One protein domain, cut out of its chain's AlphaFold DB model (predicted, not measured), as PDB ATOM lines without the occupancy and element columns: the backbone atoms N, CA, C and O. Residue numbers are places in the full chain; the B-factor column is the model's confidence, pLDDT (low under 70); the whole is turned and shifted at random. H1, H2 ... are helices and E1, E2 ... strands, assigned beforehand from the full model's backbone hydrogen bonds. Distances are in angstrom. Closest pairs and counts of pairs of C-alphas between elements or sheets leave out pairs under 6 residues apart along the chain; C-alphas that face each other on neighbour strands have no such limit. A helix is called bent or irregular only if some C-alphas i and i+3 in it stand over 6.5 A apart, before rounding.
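AT A GLANCE: This is residues 62 to 137 of the 142 residues of the protein "Uncharacterized protein DUF4160" of Kribbella sp. VKM Ac-2575 (UniProt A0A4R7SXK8). A four-stranded sheet is covered on one face by a single bent helix, H1, whose arms H1a and H1b lie over different strands, making two layers. The 76 printed residues include E1 E2 E3 E4 H1 in chain order; the strands, in that order across the sheet, form a meander, each the antiparallel neighbour of the one before. The class is mixed; the whole is compact, radius of gyration of the C-alphas 11.5 A, spanning 34 by 24 by 20 A.

HOW THE PARTS SIT: E1, residues 62 to 65, and E2, residues 71 to 75, form a hairpin, with N 64 and O 72 within hydrogen-bond range at 2.8 A. E2 and E3, residues 83 to 87, form another, with N 73 and O 85 at 2.8 A. E3 and E4, residues 94 to 97, form a third, with N 86 and O 94 at 2.8 A. H1, residues 113 to 135, was assigned as one helix by its hydrogen bonds but is bent, C-alphas 125 and 128 being 8.0 A apart. H1a, residues 113 to 125, runs slantwise over E3 and E4, height 10.1 A; its closest C-alphas to E4 are Gln 120 and Leu 96, 7.3 A. H1b, residues 128 to 135, runs along E2, height 8.4 A; the closest C-alphas are Trp 134 and Val 74, 6.3 A. In both arms every O i to N i+4 pair is within hydrogen-bond range.

IN THESE COORDINATES: E1 begins at C-alpha 62 (105.571, 133.889, 184.475); H1b ends at C-alpha 135 (110.972, 124.609, 180.630). H1a measures 18.2 A, E3 12.9 A.

THE WHOLE: The C-alphas farthest apart, of Gly 110 and Lys 136, are 34.7 A apart. The printed part has no cut; the link E4 to H1 is long, 15 residues. No printed residue is under 70 in pLDDT.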
ATOM      1  N   GLU A  62     104.829 133.456 183.296       83.75
ATOM      2  CA  GLU A  62     105.571 133.889 184.475       83.75
ATOM      3  C   GLU A  62     106.223 135.223 184.160       83.75
ATOM      4  O   GLU A  62     106.700 135.460 183.046       83.75
ATOM      5  N   GLY A  63     106.196 136.120 185.140       89.50
ATOM      6  CA  GLY A  63     106.624 137.496 184.956       89.50
ATOM      7  C   GLY A  63     107.513 137.982 186.087       89.50
ATOM      8  O   GLY A  63     107.149 137.873 187.256       89.50
ATOM      9  N   LEU A  64     108.639 138.602 185.737       92.44
ATOM     10  CA  LEU A  64     109.466 139.376 186.658       92.44
ATOM     11  C   LEU A  64     109.226 140.866 186.413       92.44
ATOM     12  O   LEU A  64     109.462 141.360 185.311       92.44
ATOM     13  N   LYS A  65     108.785 141.593 187.442       93.12
ATOM     14  CA  LYS A  65     108.725 143.060 187.415       93.12
ATOM     15  C   LYS A  65     110.025 143.629 187.970       93.12
ATOM     16  O   LYS A  65     110.418 143.290 189.080       93.12
ATOM     17  N   LEU A  66     110.650 144.506 187.200       92.31
ATOM     18  CA  LEU A  66     111.898 145.183 187.526       92.31
ATOM     19  C   LEU A  66     111.653 146.675 187.775       92.31
ATOM     20  O   LEU A  66     110.577 147.219 187.491       92.31
ATOM     21  N   GLU A  67     112.671 147.356 188.294       85.12
ATOM     22  CA  GLU A  67     112.638 148.808 188.451       85.12
ATOM     23  C   GLU A  67     112.406 149.530 187.111       85.12
ATOM     24  O   GLU A  67     112.685 149.022 186.021       85.12
ATOM     25  N   GLY A  68     111.846 150.740 187.177       84.00
ATOM     26  CA  GLY A  68     111.553 151.532 185.978       84.00
ATOM     27  C   GLY A  68     110.412 150.976 185.115       84.00
ATOM     28  O   GLY A  68     110.308 151.333 183.939       84.00
ATOM     29  N   GLY A  69     109.570 150.107 185.687       86.94
ATOM     30  CA  GLY A  69     108.357 149.580 185.055       86.94
ATOM     31  C   GLY A  69     108.604 148.501 184.002       86.94
ATOM     32  O   GLY A  69     107.680 148.156 183.271       86.94
ATOM     33  N   ILE A  70     109.825 147.972 183.896       92.00
ATOM     34  CA  ILE A  70     110.143 146.891 182.959       92.00
ATOM     35  C   ILE A  70     109.547 145.586 183.489       92.00
ATOM     36  O   ILE A  70     109.661 145.280 184.672       92.00
ATOM     37  N   SER A  71     108.914 144.809 182.615       94.25
ATOM     38  CA  SER A  71     108.483 143.444 182.922       94.25
ATOM     39  C   SER A  71     109.096 142.469 181.927       94.25
ATOM     40  O   SER A  71     109.000 142.691 180.722       94.25
ATOM     41  N   LEU A  72     109.706 141.401 182.434       95.06
ATOM     42  CA  LEU A  72     110.159 140.255 181.648       95.06
ATOM     43  C   LEU A  72     109.101 139.165 181.778       95.06
ATOM     44  O   LEU A  72     108.818 138.746 182.897       95.06
ATOM     45  N   VAL A  73     108.498 138.745 180.671       93.56
ATOM     46  CA  VAL A  73     107.404 137.771 180.666       93.56
ATOM     47  C   VAL A  73     107.769 136.598 179.773       93.56
ATOM     48  O   VAL A  73     108.067 136.782 178.596       93.56
ATOM     49  N   VAL A  74     107.730 135.393 180.332       90.88
ATOM     50  CA  VAL A  74     107.897 134.150 179.578       90.88
ATOM     51  C   VAL A  74     106.544 133.481 179.473       90.88
ATOM     52  O   VAL A  74     105.911 133.175 180.481       90.88
ATOM     53  N   HIS A  75     106.114 133.256 178.242       88.31
ATOM     54  CA  HIS A  75     104.926 132.489 177.931       88.31
ATOM     55  C   HIS A  75     105.326 131.012 177.792       88.31
ATOM     56  O   HIS A  75     106.009 130.626 176.852       88.31
ATOM     57  N   MET A  76     104.936 130.164 178.741       80.19
ATOM     58  CA  MET A  76     105.364 128.758 178.777       80.19
ATOM     59  C   MET A  76     104.808 127.931 177.613       80.19
ATOM     60  O   MET A  76     105.427 126.956 177.196       80.19
ATOM     61  N   ASN A  77     103.645 128.312 177.081       74.75
ATOM     62  CA  ASN A  77     103.010 127.650 175.935       74.75
ATOM     63  C   ASN A  77     103.353 128.324 174.599       74.75
ATOM     64  O   ASN A  77     102.662 128.084 173.614       74.75
ATOM     65  N   ASP A  78     104.373 129.185 174.558       79.81
ATOM     66  CA  ASP A  78     104.769 129.832 173.310       79.81
ATOM     67  C   ASP A  78     105.519 128.881 172.366       79.81
ATOM     68  O   ASP A  78     105.979 127.788 172.740       79.81
ATOM     69  N   HIS A  79     105.642 129.329 171.119       80.06
ATOM     70  CA  HIS A  79     106.315 128.613 170.047       80.06
ATOM     71  C   HIS A  79     107.844 128.750 170.128       80.06
ATOM     72  O   HIS A  79     108.391 129.689 170.703       80.06
ATOM     73  N   GLN A  80     108.558 127.809 169.504       82.38
ATOM     74  CA  GLN A  80     110.011 127.907 169.336       82.38
ATOM     75  C   GLN A  80     110.377 129.082 168.397       82.38
ATOM     76  O   GLN A  80     109.584 129.412 167.512       82.38
ATOM     77  N   PRO A  81     111.571 129.698 168.522       88.88
ATOM     78  CA  PRO A  81     112.589 129.459 169.550       88.88
ATOM     79  C   PRO A  81     112.195 130.035 170.927       88.88
ATOM     80  O   PRO A  81     111.330 130.912 170.993       88.88
ATOM     81  N   PRO A  82     112.837 129.602 172.031       91.00
ATOM     82  CA  PRO A  82     112.533 130.090 173.374       91.00
ATOM     83  C   PRO A  82     112.807 131.586 173.486       91.00
ATOM     84  O   PRO A  82     113.901 132.051 173.148       91.00
ATOM     85  N   HIS A  83     111.829 132.342 173.976       94.19
ATOM     86  CA  HIS A  83     111.920 133.795 174.009       94.19
ATOM     87  C   HIS A  83     111.220 134.418 175.215       94.19
ATOM     88  O   HIS A  83     110.377 133.810 175.874       94.19
ATOM     89  N   VAL A  84     111.611 135.655 175.514       95.00
ATOM     90  CA  VAL A  84     111.036 136.489 176.566       95.00
ATOM     91  C   VAL A  84     110.469 137.766 175.965       95.00
ATOM     92  O   VAL A  84     111.084 138.402 175.108       95.00
ATOM     93  N   HIS A  85     109.297 138.148 176.453       94.31
ATOM     94  CA  HIS A  85     108.634 139.406 176.155       94.31
ATOM     95  C   HIS A  85     109.092 140.476 177.144       94.31
ATOM     96  O   HIS A  85     108.920 140.331 178.359       94.31
ATOM     97  N   VAL A  86     109.667 141.562 176.635       94.19
ATOM     98  CA  VAL A  86     110.088 142.716 177.428       94.19
ATOM     99  C   VAL A  86     109.062 143.828 177.263       94.19
ATOM    100  O   VAL A  86     109.019 144.521 176.247       94.19
ATOM    101  N   LYS A  87     108.256 144.033 178.304       92.50
ATOM    102  CA  LYS A  87     107.157 145.006 178.312       92.50
ATOM    103  C   LYS A  87     107.527 146.237 179.125       92.50
ATOM    104  O   LYS A  87     108.087 146.126 180.219       92.50
ATOM    105  N   ARG A  88     107.171 147.420 178.618       88.12
ATOM    106  CA  ARG A  88     107.285 148.703 179.332       88.12
ATOM    107  C   ARG A  88     106.013 149.536 179.130       88.12
ATOM    108  O   ARG A  88     105.399 149.448 178.068       88.12
ATOM    109  N   PRO A  89     105.596 150.346 180.120       84.00
ATOM    110  CA  PRO A  89     104.417 151.192 179.985       84.00
ATOM    111  C   PRO A  89     104.540 152.154 178.801       84.00
ATOM    112  O   PRO A  89     105.507 152.906 178.713       84.00
ATOM    113  N   GLY A  90     103.538 152.147 177.919       82.81
ATOM    114  CA  GLY A  90     103.475 153.049 176.763       82.81
ATOM    115  C   GLY A  90     104.382 152.666 175.591       82.81
ATOM    116  O   GLY A  90     104.540 153.467 174.674       82.81
ATOM    117  N   GLU A  91     104.972 151.472 175.604       85.69
ATOM    118  CA  GLU A  91     105.870 151.004 174.551       85.69
ATOM    119  C   GLU A  91     105.416 149.665 173.973       85.69
ATOM    120  O   GLU A  91     104.701 148.898 174.621       85.69
ATOM    121  N   ASN A  92     105.857 149.384 172.746       85.38
ATOM    122  CA  ASN A  92     105.625 148.093 172.112       85.38
ATOM    123  C   ASN A  92     106.417 146.993 172.821       85.38
ATOM    124  O   ASN A  92     107.526 147.222 173.308       85.38
ATOM    125  N   ASP A  93     105.831 145.800 172.835       88.69
ATOM    126  CA  ASP A  93     106.477 144.589 173.322       88.69
ATOM    127  C   ASP A  93     107.685 144.237 172.443       88.69
ATOM    128  O   ASP A  93     107.632 144.386 171.220       88.69
ATOM    129  N   ILE A  94     108.775 143.802 173.069       91.56
ATOM    130  CA  ILE A  94     110.008 143.406 172.382       91.56
ATOM    131  C   ILE A  94     110.311 141.963 172.755       91.56
ATOM    132  O   ILE A  94     110.455 141.649 173.936       91.56
ATOM    133  N   ARG A  95     110.471 141.103 171.747       94.06
ATOM    134  CA  ARG A  95     110.849 139.702 171.942       94.06
ATOM    135  C   ARG A  95     112.353 139.517 171.810       94.06
ATOM    136  O   ARG A  95     112.954 139.895 170.800       94.06
ATOM    137  N   LEU A  96     112.945 138.924 172.843       95.62
ATOM    138  CA  LEU A  96     114.356 138.557 172.881       95.62
ATOM    139  C   LEU A  96     114.505 137.042 173.041       95.62
ATOM    140  O   LEU A  96     113.814 136.440 173.861       95.62
ATOM    141  N   GLY A  97     115.416 136.433 172.284       95.31
ATOM    142  CA  GLY A  97     115.759 135.021 172.428       95.31
ATOM    143  C   GLY A  97     116.367 134.737 173.802       95.31
ATOM    144  O   GLY A  97     117.225 135.483 174.272       95.31
ATOM    145  N   LEU A  98     115.944 133.653 174.456       93.19
ATOM    146  CA  LEU A  98     116.472 133.276 175.775       93.19
ATOM    147  C   LEU A  98     117.912 132.752 175.716       93.19
ATOM    148  O   LEU A  98     118.652 132.896 176.685       93.19
ATOM    149  N   ALA A  99     118.318 132.167 174.587       90.06
ATOM    150  CA  ALA A  99     119.643 131.570 174.433       90.06
ATOM    151  C   ALA A  99     120.770 132.616 174.364       90.06
ATOM    152  O   ALA A  99     121.855 132.388 174.894       90.06
ATOM    153  N   ASP A 100     120.529 133.743 173.694       88.38
ATOM    154  CA  ASP A 100     121.575 134.710 173.339       88.38
ATOM    155  C   ASP A 100     121.145 136.184 173.462       88.38
ATOM    156  O   ASP A 100     121.951 137.086 173.223       88.38
ATOM    157  N   GLY A 101     119.891 136.459 173.833       90.56
ATOM    158  CA  GLY A 101     119.344 137.815 173.882       90.56
ATOM    159  C   GLY A 101     119.183 138.464 172.504       90.56
ATOM    160  O   GLY A 101     119.088 139.692 172.419       90.56
ATOM    161  N   SER A 102     119.190 137.689 171.417       92.88
ATOM    162  CA  SER A 102     118.955 138.203 170.064       92.88
ATOM    163  C   SER A 102     117.553 138.798 169.929       92.88
ATOM    164  O   SER A 102     116.604 138.353 170.569       92.88
ATOM    165  N   LEU A 103     117.413 139.837 169.103       93.00
ATOM    166  CA  LEU A 103     116.101 140.361 168.726       93.00
ATOM    167  C   LEU A 103     115.435 139.390 167.760       93.00
ATOM    168  O   LEU A 103     116.040 139.024 166.755       93.00
ATOM    169  N   LEU A 104     114.194 139.013 168.059       91.12
ATOM    170  CA  LEU A 104     113.404 138.151 167.177       91.12
ATOM    171  C   LEU A 104     112.521 138.940 166.208       91.12
ATOM    172  O   LEU A 104     112.078 138.389 165.206       91.12
ATOM    173  N   ASP A 105     112.309 140.224 166.494       89.38
ATOM    174  CA  ASP A 105     111.497 141.134 165.693       89.38
ATOM    175  C   ASP A 105     112.276 142.371 165.264       89.38
ATOM    176  O   ASP A 105     113.273 142.767 165.882       89.38
ATOM    177  N   ASP A 106     111.733 143.043 164.250       86.12
ATOM    178  CA  ASP A 106     112.132 144.396 163.904       86.12
ATOM    179  C   ASP A 106     111.932 145.348 165.087       86.12
ATOM    180  O   ASP A 106     110.956 145.296 165.841       86.12
ATOM    181  N   LEU A 107     112.877 146.274 165.234       84.12
ATOM    182  CA  LEU A 107     112.822 147.254 166.303       84.12
ATOM    183  C   LEU A 107     111.666 148.240 166.103       84.12
ATOM    184  O   LEU A 107     111.502 148.777 165.003       84.12
ATOM    185  N   PRO A 108     110.918 148.580 167.170       78.19
ATOM    186  CA  PRO A 108     109.903 149.611 167.065       78.19
ATOM    187  C   PRO A 108     110.548 150.961 166.702       78.19
ATOM    188  O   PRO A 108     111.658 151.264 167.165       78.19
ATOM    189  N   PRO A 109     109.866 151.805 165.903       76.81
ATOM    190  CA  PRO A 109     110.386 153.109 165.509       76.81
ATOM    191  C   PRO A 109     110.836 153.937 166.719       76.81
ATOM    192  O   PRO A 109     110.096 154.107 167.685       76.81
ATOM    193  N   GLY A 110     112.068 154.450 166.673       76.88
ATOM    194  CA  GLY A 110     112.644 155.248 167.762       76.88
ATOM    195  C   GLY A 110     113.280 154.442 168.902       76.88
ATOM    196  O   GLY A 110     113.743 155.036 169.879       76.88
ATOM    197  N   ALA A 111     113.366 153.110 168.801       81.88
ATOM    198  CA  ALA A 111     114.126 152.308 169.755       81.88
ATOM    199  C   ALA A 111     115.621 152.673 169.727       81.88
ATOM    200  O   ALA A 111     116.297 152.558 168.705       81.88
ATOM    201  N   SER A 112     116.170 153.100 170.868       87.31
ATOM    202  CA  SER A 112     117.593 153.435 170.959       87.31
ATOM    203  C   SER A 112     118.448 152.189 171.193       87.31
ATOM    204  O   SER A 112     118.140 151.358 172.048       87.31
ATOM    205  N   ALA A 113     119.596 152.097 170.514       87.94
ATOM    206  CA  ALA A 113     120.545 150.993 170.694       87.94
ATOM    207  C   ALA A 113     120.993 150.819 172.159       87.94
ATOM    208  O   ALA A 113     121.229 149.705 172.618       87.94
ATOM    209  N   ARG A 114     121.082 151.919 172.924       89.62
ATOM    210  CA  ARG A 114     121.387 151.873 174.363       89.62
ATOM    211  C   ARG A 114     120.306 151.127 175.142       89.62
ATOM    212  O   ARG A 114     120.635 150.317 176.001       89.62
ATOM    213  N   LYS A 115     119.038 151.407 174.850       88.56
ATOM    214  CA  LYS A 115     117.903 150.764 175.508       88.56
ATOM    215  C   LYS A 115     117.822 149.285 175.147       88.56
ATOM    216  O   LYS A 115     117.630 148.477 176.045       88.56
ATOM    217  N   ILE A 116     118.039 148.935 173.876       90.56
ATOM    218  CA  ILE A 116     118.095 147.533 173.434       90.56
ATOM    219  C   ILE A 116     119.176 146.771 174.192       90.56
ATOM    220  O   ILE A 116     118.866 145.781 174.841       90.56
ATOM    221  N   ARG A 117     120.410 147.290 174.219       92.31
ATOM    222  CA  ARG A 117     121.509 146.662 174.968       92.31
ATOM    223  C   ARG A 117     121.192 146.479 176.448       92.31
ATOM    224  O   ARG A 117     121.534 145.454 177.019       92.31
ATOM    225  N   HIS A 118     120.522 147.452 177.063       92.38
ATOM    226  CA  HIS A 118     120.095 147.327 178.452       92.38
ATOM    227  C   HIS A 118     119.070 146.198 178.644       92.38
ATOM    228  O   HIS A 118     119.205 145.418 179.577       92.38
ATOM    229  N   MET A 119     118.087 146.061 177.749       92.12
ATOM    230  CA  MET A 119     117.107 144.968 177.815       92.12
ATOM    231  C   MET A 119     117.763 143.602 177.586       92.12
ATOM    232  O   MET A 119     117.488 142.672 178.335       92.12
ATOM    233  N   GLN A 120     118.694 143.500 176.636       94.62
ATOM    234  CA  GLN A 120     119.490 142.286 176.421       94.62
ATOM    235  C   GLN A 120     120.306 141.910 177.662       94.62
ATOM    236  O   GLN A 120     120.372 140.739 178.024       94.62
ATOM    237  N   GLN A 121     120.878 142.899 178.353       94.81
ATOM    238  CA  GLN A 121     121.605 142.672 179.598       94.81
ATOM    239  C   GLN A 121     120.692 142.151 180.716       94.81
ATOM    240  O   GLN A 121     121.075 141.210 181.398       94.81
ATOM    241  N   LEU A 122     119.484 142.708 180.870       94.25
ATOM    242  CA  LEU A 122     118.503 142.218 181.848       94.25
ATOM    243  C   LEU A 122     118.076 140.772 181.555       94.25
ATOM    244  O   LEU A 122     117.941 139.968 182.473       94.25
ATOM    245  N   VAL A 123     117.887 140.425 180.278       94.50
ATOM    246  CA  VAL A 123     117.578 139.044 179.880       94.50
ATOM    247  C   VAL A 123     118.746 138.111 180.182       94.50
ATOM    248  O   VAL A 123     118.521 137.042 180.738       94.50
ATOM    249  N   ALA A 124     119.984 138.518 179.897       94.94
ATOM    250  CA  ALA A 124     121.168 137.727 180.226       94.94
ATOM    251  C   ALA A 124     121.338 137.534 181.744       94.94
ATOM    252  O   ALA A 124     121.638 136.432 182.199       94.94
ATOM    253  N   GLU A 125     121.101 138.584 182.535       96.06
ATOM    254  CA  GLU A 125     121.182 138.555 183.999       96.06
ATOM    255  C   GLU A 125     120.165 137.590 184.621       96.06
ATOM    256  O   GLU A 125     120.489 136.850 185.550       96.06
ATOM    257  N   HIS A 126     118.945 137.548 184.081       95.69
ATOM    258  CA  HIS A 126     117.872 136.683 184.576       95.69
ATOM    259  C   HIS A 126     117.702 135.382 183.779       95.69
ATOM    260  O   HIS A 126     116.770 134.623 184.050       95.69
ATOM    261  N   GLY A 127     118.600 135.086 182.835       93.75
ATOM    262  CA  GLY A 127     118.429 134.027 181.837       93.75
ATOM    263  C   GLY A 127     118.108 132.658 182.434       93.75
ATOM    264  O   GLY A 127     117.185 131.994 181.976       93.75
ATOM    265  N   ALA A 128     118.780 132.267 183.520       94.00
ATOM    266  CA  ALA A 128     118.530 130.984 184.183       94.00
ATOM    267  C   ALA A 128     117.100 130.863 184.751       94.00
ATOM    268  O   ALA A 128     116.464 129.813 184.634       94.00
ATOM    269  N   LEU A 129     116.572 131.940 185.343       94.44
ATOM    270  CA  LEU A 129     115.203 131.975 185.865       94.44
ATOM    271  C   LEU A 129     114.186 131.918 184.722       94.44
ATOM    272  O   LEU A 129     113.239 131.137 184.775       94.44
ATOM    273  N   LEU A 130     114.405 132.724 183.682       94.50
ATOM    274  CA  LEU A 130     113.526 132.784 182.518       94.50
ATOM    275  C   LEU A 130     113.491 131.439 181.774       94.50
ATOM    276  O   LEU A 130     112.417 130.981 181.392       94.50
ATOM    277  N   GLN A 131     114.641 130.770 181.643       93.38
ATOM    278  CA  GLN A 131     114.734 129.425 181.075       93.38
ATOM    279  C   GLN A 131     113.974 128.406 181.929       93.38
ATOM    280  O   GLN A 131     113.191 127.628 181.399       93.38
ATOM    281  N   THR A 132     114.106 128.477 183.258       91.62
ATOM    282  CA  THR A 132     113.335 127.612 184.166       91.62
ATOM    283  C   THR A 132     111.830 127.783 183.952       91.62
ATOM    284  O   THR A 132     111.084 126.811 184.018       91.62
ATOM    285  N   TRP A 133     111.353 129.004 183.701       91.44
ATOM    286  CA  TRP A 133     109.945 129.235 183.374       91.44
ATOM    287  C   TRP A 133     109.562 128.652 182.022       91.44
ATOM    288  O   TRP A 133     108.532 127.995 181.934       91.44
ATOM    289  N   TRP A 134     110.391 128.833 180.997       88.38
ATOM    290  CA  TRP A 134     110.162 128.244 179.679       88.38
ATOM    291  C   TRP A 134     110.028 126.712 179.737       88.38
ATOM    292  O   TRP A 134     109.108 126.132 179.151       88.38
ATOM    293  N   ASP A 135     110.904 126.067 180.504       88.31
ATOM    294  CA  ASP A 135     110.972 124.609 180.630       88.31
ATOM    295  C   ASP A 135     109.783 124.015 181.404       88.31
ATOM    296  O   ASP A 135     109.491 122.826 181.273       88.31
ATOM    297  N   LYS A 136     109.026 124.832 182.154       81.38
ATOM    298  CA  LYS A 136     107.756 124.398 182.765       81.38
ATOM    299  C   LYS A 136     106.676 124.088 181.726       81.38
ATOM    300  O   LYS A 136     105.688 123.451 182.090       81.38
ATOM    301  N   GLY A 137     106.836 124.548 180.482       72.12
ATOM    302  CA  GLY A 137     105.861 124.357 179.415       72.12
ATOM    303  C   GLY A 137     105.548 122.881 179.116       72.12
ATOM    304  O   GLY A 137     106.398 122.002 179.297       72.12
TER     305      GLY A 137